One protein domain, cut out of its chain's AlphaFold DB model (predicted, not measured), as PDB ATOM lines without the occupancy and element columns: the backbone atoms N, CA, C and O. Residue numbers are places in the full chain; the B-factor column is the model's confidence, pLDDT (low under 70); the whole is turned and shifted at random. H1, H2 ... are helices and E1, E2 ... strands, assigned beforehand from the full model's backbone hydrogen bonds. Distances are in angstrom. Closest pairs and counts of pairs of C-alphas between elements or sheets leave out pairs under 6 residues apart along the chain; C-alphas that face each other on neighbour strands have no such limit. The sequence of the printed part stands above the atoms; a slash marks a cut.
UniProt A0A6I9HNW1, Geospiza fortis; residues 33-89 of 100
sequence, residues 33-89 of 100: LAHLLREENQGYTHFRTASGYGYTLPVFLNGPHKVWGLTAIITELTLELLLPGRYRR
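AT A GLANCE: This is residues 33 to 89 of the 100 residues of a protein of Geospiza fortis (UniProt A0A6I9HNW1). What shape do these atoms make? A long hairpin of two antiparallel strands, E1 and E2, makes the longest axis, and the helix H2 packs on E2 with its residues 69 to 76. The short helix H1 lies by the other end of the hairpin from its turn, near Gln 42 and Phe 60. What is it made of, and how large is it? The printed part has 57 residues, with two named helices and two named strands in the order H1, E1, E2, H2; its class is mixed, helices and strands, and its one sheet has the order E1 - E2, antiparallel. It is only just compact, close to loose, with a radius of gyration of the C-alphas of 12.1 A and spans of 38 by 25 by 18 A.

IN THESE COORDINATES: Where does the printed part begin? H1 is residues 33 to 37, and C-alpha 33 stands at (125.744, 116.436, 120.627). Where are the strands? E1 is residues 42 to 49, 23.4 A from first to last C-alpha, and E2 is residues 52 to 60, 25.0 A long in the same measure; C-alpha 52 is at (125.455, 150.658, 123.966). Which helix follows? H2 is residues 69 to 82, 20.3 A from first to last C-alpha, and it ends with C-alpha 82 at (128.574, 117.599, 129.687).

HOW THE PARTS SIT: How near is H1 to the other elements? Its closest C-alpha to E1 is that of Leu 36, 7.1 A from that of Gln 42, and the same C-alpha is 6.9 A from that of Phe 60 in E2. H1 and H2 are close but not clearly touching, their closest C-alphas being those of Leu 33 and Leu 79, 7.9 A apart. How do the strands pair? E1 and E2 form a hairpin, antiparallel, with 156 degrees between their directions. N 45 and O 57 are 2.9 A apart and N 59 and O 43 are 2.9 A apart, both within hydrogen-bond range. Where is H2? The closest C-alphas of E2 and H2 are those of Pro 58 and Ala 72, 5.8 A apart, while E1 and H2 are apart. In H1 and H2, every O i to N i+4 pair is within hydrogen-bond range.

THE WHOLE: How far does it reach? The two C-alphas farthest apart are those of Ala 34 and Ser 51, at 37.9 A. How are the elements linked? The links from H1 to E1 and from E1 to E2 are tight, the link from E2 to H2 is short with 8 residues, and the printed part has no cut. Where is confidence low? The mean pLDDT of the printed part is 93.1, and residue 53 is the one printed residue under 70.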
ATOM      1  N   LEU A  33     124.809 115.478 120.017       95.75
ATOM      2  CA  LEU A  33     125.744 116.436 120.627       95.75
ATOM      3  C   LEU A  33     126.845 116.866 119.644       95.75
ATOM      4  O   LEU A  33     127.197 118.039 119.583       95.75
ATOM      5  N   ALA A  34     127.332 115.941 118.810       96.50
ATOM      6  CA  ALA A  34     128.317 116.240 117.771       96.50
ATOM      7  C   ALA A  34     127.827 117.282 116.750       96.50
ATOM      8  O   ALA A  34     128.640 118.041 116.233       96.50
ATOM      9  N   HIS A  35     126.517 117.352 116.478       97.50
ATOM     10  CA  HIS A  35     125.932 118.402 115.639       97.50
ATOM     11  C   HIS A  35     126.066 119.768 116.311       97.50
ATOM     12  O   HIS A  35     126.486 120.725 115.673       97.50
ATOM     13  N   LEU A  36     125.758 119.852 117.606       97.00
ATOM     14  CA  LEU A  36     125.800 121.104 118.368       97.00
ATOM     15  C   LEU A  36     127.227 121.635 118.586       97.00
ATOM     16  O   LEU A  36     127.409 122.833 118.789       97.00
ATOM     17  N   LEU A  37     128.241 120.766 118.539       96.31
ATOM     18  CA  LEU A  37     129.649 121.145 118.706       96.31
ATOM     19  C   LEU A  37     130.303 121.721 117.445       96.31
ATOM     20  O   LEU A  37     131.357 122.343 117.553       96.31
ATOM     21  N   ARG A  38     129.711 121.511 116.269       96.75
ATOM     22  CA  ARG A  38     130.232 122.033 115.001       96.75
ATOM     23  C   ARG A  38     130.104 123.551 114.957       96.75
ATOM     24  O   ARG A  38     129.021 124.081 115.198       96.75
ATOM     25  N   GLU A  39     131.195 124.248 114.648       95.12
ATOM     26  CA  GLU A  39     131.215 125.716 114.639       95.12
ATOM     27  C   GLU A  39     130.260 126.290 113.588       95.12
ATOM     28  O   GLU A  39     129.604 127.293 113.848       95.12
ATOM     29  N   GLU A  40     130.095 125.616 112.447       96.88
ATOM     30  CA  GLU A  40     129.149 126.007 111.398       96.88
ATOM     31  C   GLU A  40     127.677 125.939 111.842       96.88
ATOM     32  O   GLU A  40     126.818 126.594 111.252       96.88
ATOM     33  N   ASN A  41     127.385 125.177 112.900       97.75
ATOM     34  CA  ASN A  41     126.054 125.043 113.492       97.75
ATOM     35  C   ASN A  41     125.852 125.987 114.683       97.75
ATOM     36  O   ASN A  41     124.815 125.930 115.346       97.75
ATOM     37  N   GLN A  42     126.826 126.848 114.974       97.19
ATOM     38  CA  GLN A  42     126.781 127.803 116.070       97.19
ATOM     39  C   GLN A  42     126.770 129.226 115.524       97.19
ATOM     40  O   GLN A  42     127.552 129.614 114.662       97.19
ATOM     41  N   GLY A  43     125.903 130.044 116.092       96.38
ATOM     42  CA  GLY A  43     125.831 131.469 115.844       96.38
ATOM     43  C   GLY A  43     125.577 132.221 117.138       96.38
ATOM     44  O   GLY A  43     125.539 131.657 118.235       96.38
ATOM     45  N   TYR A  44     125.387 133.524 117.007       96.00
ATOM     46  CA  TYR A  44     125.017 134.378 118.119       96.00
ATOM     47  C   TYR A  44     124.212 135.578 117.630       96.00
ATOM     48  O   TYR A  44     124.297 135.979 116.472       96.00
ATOM     49  N   THR A  45     123.424 136.164 118.526       94.06
ATOM     50  CA  THR A  45     122.733 137.436 118.293       94.06
ATOM     51  C   THR A  45     123.211 138.458 119.310       94.06
ATOM     52  O   THR A  45     123.147 138.213 120.516       94.06
ATOM     53  N   HIS A  46     123.678 139.607 118.824       91.56
ATOM     54  CA  HIS A  46     124.029 140.751 119.660       91.56
ATOM     55  C   HIS A  46     122.819 141.660 119.854       91.56
ATOM     56  O   HIS A  46     122.310 142.249 118.901       91.56
ATOM     57  N   PHE A  47     122.405 141.825 121.103       88.88
ATOM     58  CA  PHE A  47     121.379 142.774 121.498       88.88
ATOM     59  C   PHE A  47     122.035 144.059 121.990       88.88
ATOM     60  O   PHE A  47     122.986 144.042 122.777       88.88
ATOM     61  N   ARG A  48     121.520 145.192 121.517       85.75
ATOM     62  CA  ARG A  48     121.949 146.526 121.946       85.75
ATOM     63  C   ARG A  48     120.992 147.049 123.010       85.75
ATOM     64  O   ARG A  48     119.787 146.826 122.924       85.75
ATOM     65  N   THR A  49     121.525 147.759 123.991       79.19
ATOM     66  CA  THR A  49     120.744 148.557 124.943       79.19
ATOM     67  C   THR A  49     120.841 150.034 124.564       79.19
ATOM     68  O   THR A  49     121.700 150.431 123.775       79.19
ATOM     69  N   ALA A  50     119.977 150.875 125.142       73.88
ATOM     70  CA  ALA A  50     120.009 152.324 124.919       73.88
ATOM     71  C   ALA A  50     121.376 152.966 125.249       73.88
ATOM     72  O   ALA A  50     121.722 154.000 124.689       73.88
ATOM     73  N   SER A  51     122.172 152.337 126.120       74.81
ATOM     74  CA  SER A  51     123.502 152.789 126.541       74.81
ATOM     75  C   SER A  51     124.672 152.108 125.814       74.81
ATOM     76  O   SER A  51     125.823 152.322 126.193       74.81
ATOM     77  N   GLY A  52     124.416 151.300 124.776       72.75
ATOM     78  CA  GLY A  52     125.455 150.658 123.966       72.75
ATOM     79  C   GLY A  52     125.310 149.140 123.856       72.75
ATOM     80  O   GLY A  52     124.249 148.625 123.500       72.75
ATOM     81  N   TYR A  53     126.410 148.414 124.065       69.56
ATOM     82  CA  TYR A  53     126.422 146.953 123.991       69.56
ATOM     83  C   TYR A  53     125.597 146.347 125.137       69.56
ATOM     84  O   TYR A  53     125.846 146.641 126.306       69.56
ATOM     85  N   GLY A  54     124.610 145.518 124.786       83.56
ATOM     86  CA  GLY A  54     123.629 144.963 125.711       83.56
ATOM     87  C   GLY A  54     123.988 143.572 126.205       83.56
ATOM     88  O   GLY A  54     124.322 143.418 127.366       83.56
ATOM     89  N   TYR A  55     123.860 142.555 125.356       88.50
ATOM     90  CA  TYR A  55     124.215 141.164 125.660       88.50
ATOM     91  C   TYR A  55     124.265 140.329 124.375       88.50
ATOM     92  O   TYR A  55     123.748 140.730 123.333       88.50
ATOM     93  N   THR A  56     124.886 139.155 124.452       93.88
ATOM     94  CA  THR A  56     124.945 138.165 123.372       93.88
ATOM     95  C   THR A  56     124.255 136.901 123.800       93.88
ATOM     96  O   THR A  56     124.552 136.389 124.878       93.88
ATOM     97  N   LEU A  57     123.380 136.396 122.935       96.00
ATOM     98  CA  LEU A  57     122.750 135.096 123.101       96.00
ATOM     99  C   LEU A  57     123.249 134.123 122.029       96.00
ATOM    100  O   LEU A  57     123.452 134.551 120.888       96.00
ATOM    101  N   PRO A  58     123.416 132.838 122.366       97.38
ATOM    102  CA  PRO A  58     123.814 131.812 121.427       97.38
ATOM    103  C   PRO A  58     122.632 131.461 120.527       97.38
ATOM    104  O   PRO A  58     121.462 131.622 120.889       97.38
ATOM    105  N   VAL A  59     122.951 130.971 119.338       97.75
ATOM    106  CA  VAL A  59     121.980 130.433 118.388       97.75
ATOM    107  C   VAL A  59     122.539 129.124 117.851       97.75
ATOM    108  O   VAL A  59     123.694 129.087 117.439       97.75
ATOM    109  N   PHE A  60     121.737 128.064 117.831       98.12
ATOM    110  CA  PHE A  60     122.099 126.812 117.164       98.12
ATOM    111  C   PHE A  60     121.336 126.688 115.846       98.12
ATOM    112  O   PHE A  60     120.130 126.950 115.780       98.12
ATOM    113  N   LEU A  61     122.070 126.330 114.798       97.88
ATOM    114  CA  LEU A  61     121.655 126.365 113.401       97.88
ATOM    115  C   LEU A  61     121.745 124.973 112.760       97.88
ATOM    116  O   LEU A  61     122.279 124.021 113.334       97.88
ATOM    117  N   ASN A  62     121.212 124.883 111.540       96.94
ATOM    118  CA  ASN A  62     121.308 123.722 110.648       96.94
ATOM    119  C   ASN A  62     120.733 122.411 111.222       96.94
ATOM    120  O   ASN A  62     121.067 121.332 110.743       96.94
ATOM    121  N   GLY A  63     119.894 122.492 112.256       95.56
ATOM    122  CA  GLY A  63     118.973 121.423 112.639       95.56
ATOM    123  C   GLY A  63     117.612 121.596 111.953       95.56
ATOM    124  O   GLY A  63     117.469 122.500 111.128       95.56
ATOM    125  N   PRO A  64     116.599 120.794 112.328       97.25
ATOM    126  CA  PRO A  64     115.226 120.975 111.845       97.25
ATOM    127  C   PRO A  64     114.706 122.393 112.103       97.25
ATOM    128  O   PRO A  64     114.090 123.002 111.234       97.25
ATOM    129  N   HIS A  65     115.060 122.950 113.269       97.44
ATOM    130  CA  HIS A  65     114.672 124.291 113.694       97.44
ATOM    131  C   HIS A  65     115.850 125.072 114.265       97.44
ATOM    132  O   HIS A  65     116.751 124.521 114.904       97.44
ATOM    133  N   LYS A  66     115.817 126.396 114.085       97.31
ATOM    134  CA  LYS A  66     116.743 127.319 114.752       97.31
ATOM    135  C   LYS A  66     116.426 127.368 116.247       97.31
ATOM    136  O   LYS A  66     115.330 127.776 116.626       97.31
ATOM    137  N   VAL A  67     117.409 127.065 117.094       98.00
ATOM    138  CA  VAL A  67     117.271 127.150 118.560       98.00
ATOM    139  C   VAL A  67     117.904 128.448 119.056       98.00
ATOM    140  O   VAL A  67     119.076 128.713 118.792       98.00
ATOM    141  N   TRP A  68     117.134 129.276 119.761       97.38
ATOM    142  CA  TRP A  68     117.535 130.620 120.198       97.38
ATOM    143  C   TRP A  68     116.901 130.987 121.552       97.38
ATOM    144  O   TRP A  68     116.145 130.208 122.134       97.38
ATOM    145  N   GLY A  69     117.230 132.172 122.075       94.88
ATOM    146  CA  GLY A  69     116.639 132.694 123.311       94.88
ATOM    147  C   GLY A  69     117.038 131.896 124.556       94.88
ATOM    148  O   GLY A  69     118.172 131.431 124.672       94.88
ATOM    149  N   LEU A  70     116.102 131.745 125.502       95.19
ATOM    150  CA  LEU A  70     116.352 131.046 126.767       95.19
ATOM    151  C   LEU A  70     116.713 129.570 126.556       95.19
ATOM    152  O   LEU A  70     117.610 129.062 127.224       95.19
ATOM    153  N   THR A  71     116.075 128.903 125.592       96.75
ATOM    154  CA  THR A  71     116.382 127.509 125.251       96.75
ATOM    155  C   THR A  71     117.830 127.363 124.802       96.75
ATOM    156  O   THR A  71     118.527 126.481 125.291       96.75
ATOM    157  N   ALA A  72     118.331 128.263 123.950       97.50
ATOM    158  CA  ALA A  72     119.729 128.214 123.525       97.50
ATOM    159  C   ALA A  72     120.708 128.457 124.682       97.50
ATOM    160  O   ALA A  72     121.741 127.796 124.727       97.50
ATOM    161  N   ILE A  73     120.382 129.334 125.642       96.19
ATOM    162  CA  ILE A  73     121.195 129.514 126.858       96.19
ATOM    163  C   ILE A  73     121.253 128.207 127.663       96.19
ATOM    164  O   ILE A  73     122.330 127.780 128.063       96.19
ATOM    165  N   ILE A  74     120.110 127.553 127.898       96.88
ATOM    166  CA  ILE A  74     120.058 126.294 128.662       96.88
ATOM    167  C   ILE A  74     120.835 125.186 127.937       96.88
ATOM    168  O   ILE A  74     121.605 124.460 128.571       96.88
ATOM    169  N   THR A  75     120.693 125.085 126.613       97.19
ATOM    170  CA  THR A  75     121.476 124.161 125.784       97.19
ATOM    171  C   THR A  75     122.971 124.448 125.900       97.19
ATOM    172  O   THR A  75     123.750 123.523 126.102       97.19
ATOM    173  N   GLU A  76     123.378 125.718 125.841       96.44
ATOM    174  CA  GLU A  76     124.774 126.133 125.985       96.44
ATOM    175  C   GLU A  76     125.376 125.696 127.328       96.44
ATOM    176  O   GLU A  76     126.422 125.049 127.364       96.44
ATOM    177  N   LEU A  77     124.677 125.985 128.430       95.31
ATOM    178  CA  LEU A  77     125.099 125.588 129.777       95.31
ATOM    179  C   LEU A  77     125.195 124.063 129.915       95.31
ATOM    180  O   LEU A  77     126.112 123.550 130.554       95.31
ATOM    181  N   THR A  78     124.269 123.336 129.288       96.56
ATOM    182  CA  THR A  78     124.274 121.868 129.277       96.56
ATOM    183  C   THR A  78     125.486 121.327 128.514       96.56
ATOM    184  O   THR A  78     126.139 120.401 128.991       96.56
ATOM    185  N   LEU A  79     125.836 121.914 127.365       96.56
ATOM    186  CA  LEU A  79     127.014 121.512 126.586       96.56
ATOM    187  C   LEU A  79     128.314 121.746 127.356       96.56
ATOM    188  O   LEU A  79     129.184 120.881 127.346       96.56
ATOM    189  N   GLU A  80     128.447 122.873 128.051       94.38
ATOM    190  CA  GLU A  80     129.624 123.124 128.886       94.38
ATOM    191  C   GLU A  80     129.755 122.143 130.047       94.38
ATOM    192  O   GLU A  80     130.867 121.715 130.361       94.38
ATOM    193  N   LEU A  81     128.629 121.775 130.664       93.88
ATOM    194  CA  LEU A  81     128.600 120.832 131.775       93.88
ATOM    195  C   LEU A  81     128.938 119.407 131.320       93.88
ATOM    196  O   LEU A  81     129.708 118.718 131.985       93.88
ATOM    197  N   LEU A  82     128.380 118.961 130.192       94.56
ATOM    198  CA  LEU A  82     128.574 117.599 129.687       94.56
ATOM    199  C   LEU A  82     129.900 117.415 128.935       94.56
ATOM    200  O   LEU A  82     130.421 116.302 128.874       94.56
ATOM    201  N   LEU A  83     130.429 118.474 128.316       94.38
ATOM    202  CA  LEU A  83     131.556 118.406 127.381       94.38
ATOM    203  C   LEU A  83     132.612 119.485 127.693       94.38
ATOM    204  O   LEU A  83     132.906 120.340 126.845       94.38
ATOM    205  N   PRO A  84     133.217 119.445 128.895       91.75
ATOM    206  CA  PRO A  84     134.164 120.462 129.332       91.75
ATOM    207  C   PRO A  84     135.345 120.573 128.359       91.75
ATOM    208  O   PRO A  84     135.929 119.577 127.930       91.75
ATOM    209  N   GLY A  85     135.679 121.807 127.976       90.44
ATOM    210  CA  GLY A  85     136.777 122.115 127.052       90.44
ATOM    211  C   GLY A  85     136.487 121.858 125.567       90.44
ATOM    212  O   GLY A  85     137.307 122.234 124.732       90.44
ATOM    213  N   ARG A  86     135.337 121.261 125.215       92.88
ATOM    214  CA  ARG A  86     134.946 121.017 123.811       92.88
ATOM    215  C   ARG A  86     133.961 122.041 123.264       92.88
ATOM    216  O   ARG A  86     133.936 122.255 122.058       92.88
ATOM    217  N   TYR A  87     133.174 122.674 124.129       93.38
ATOM    218  CA  TYR A  87     132.277 123.760 123.753       93.38
ATOM    219  C   TYR A  87     132.819 125.108 124.249       93.38
ATOM    220  O   TYR A  87     133.302 125.210 125.377       93.38
ATOM    221  N   ARG A  88     132.749 126.147 123.407       90.75
ATOM    222  CA  ARG A  88     133.149 127.518 123.756       90.75
ATOM    223  C   ARG A  88     131.919 128.416 123.836       90.75
ATOM    224  O   ARG A  88     131.299 128.677 122.804       90.75
ATOM    225  N   ARG A  89     131.637 128.935 125.035       90.75
ATOM    226  CA  ARG A  89     130.540 129.874 125.298       90.75
ATOM    227  C   ARG A  89     130.498 131.025 124.300       90.75
ATOM    228  O   ARG A  89     131.512 131.687 124.067       90.75
TER     229      ARG A  89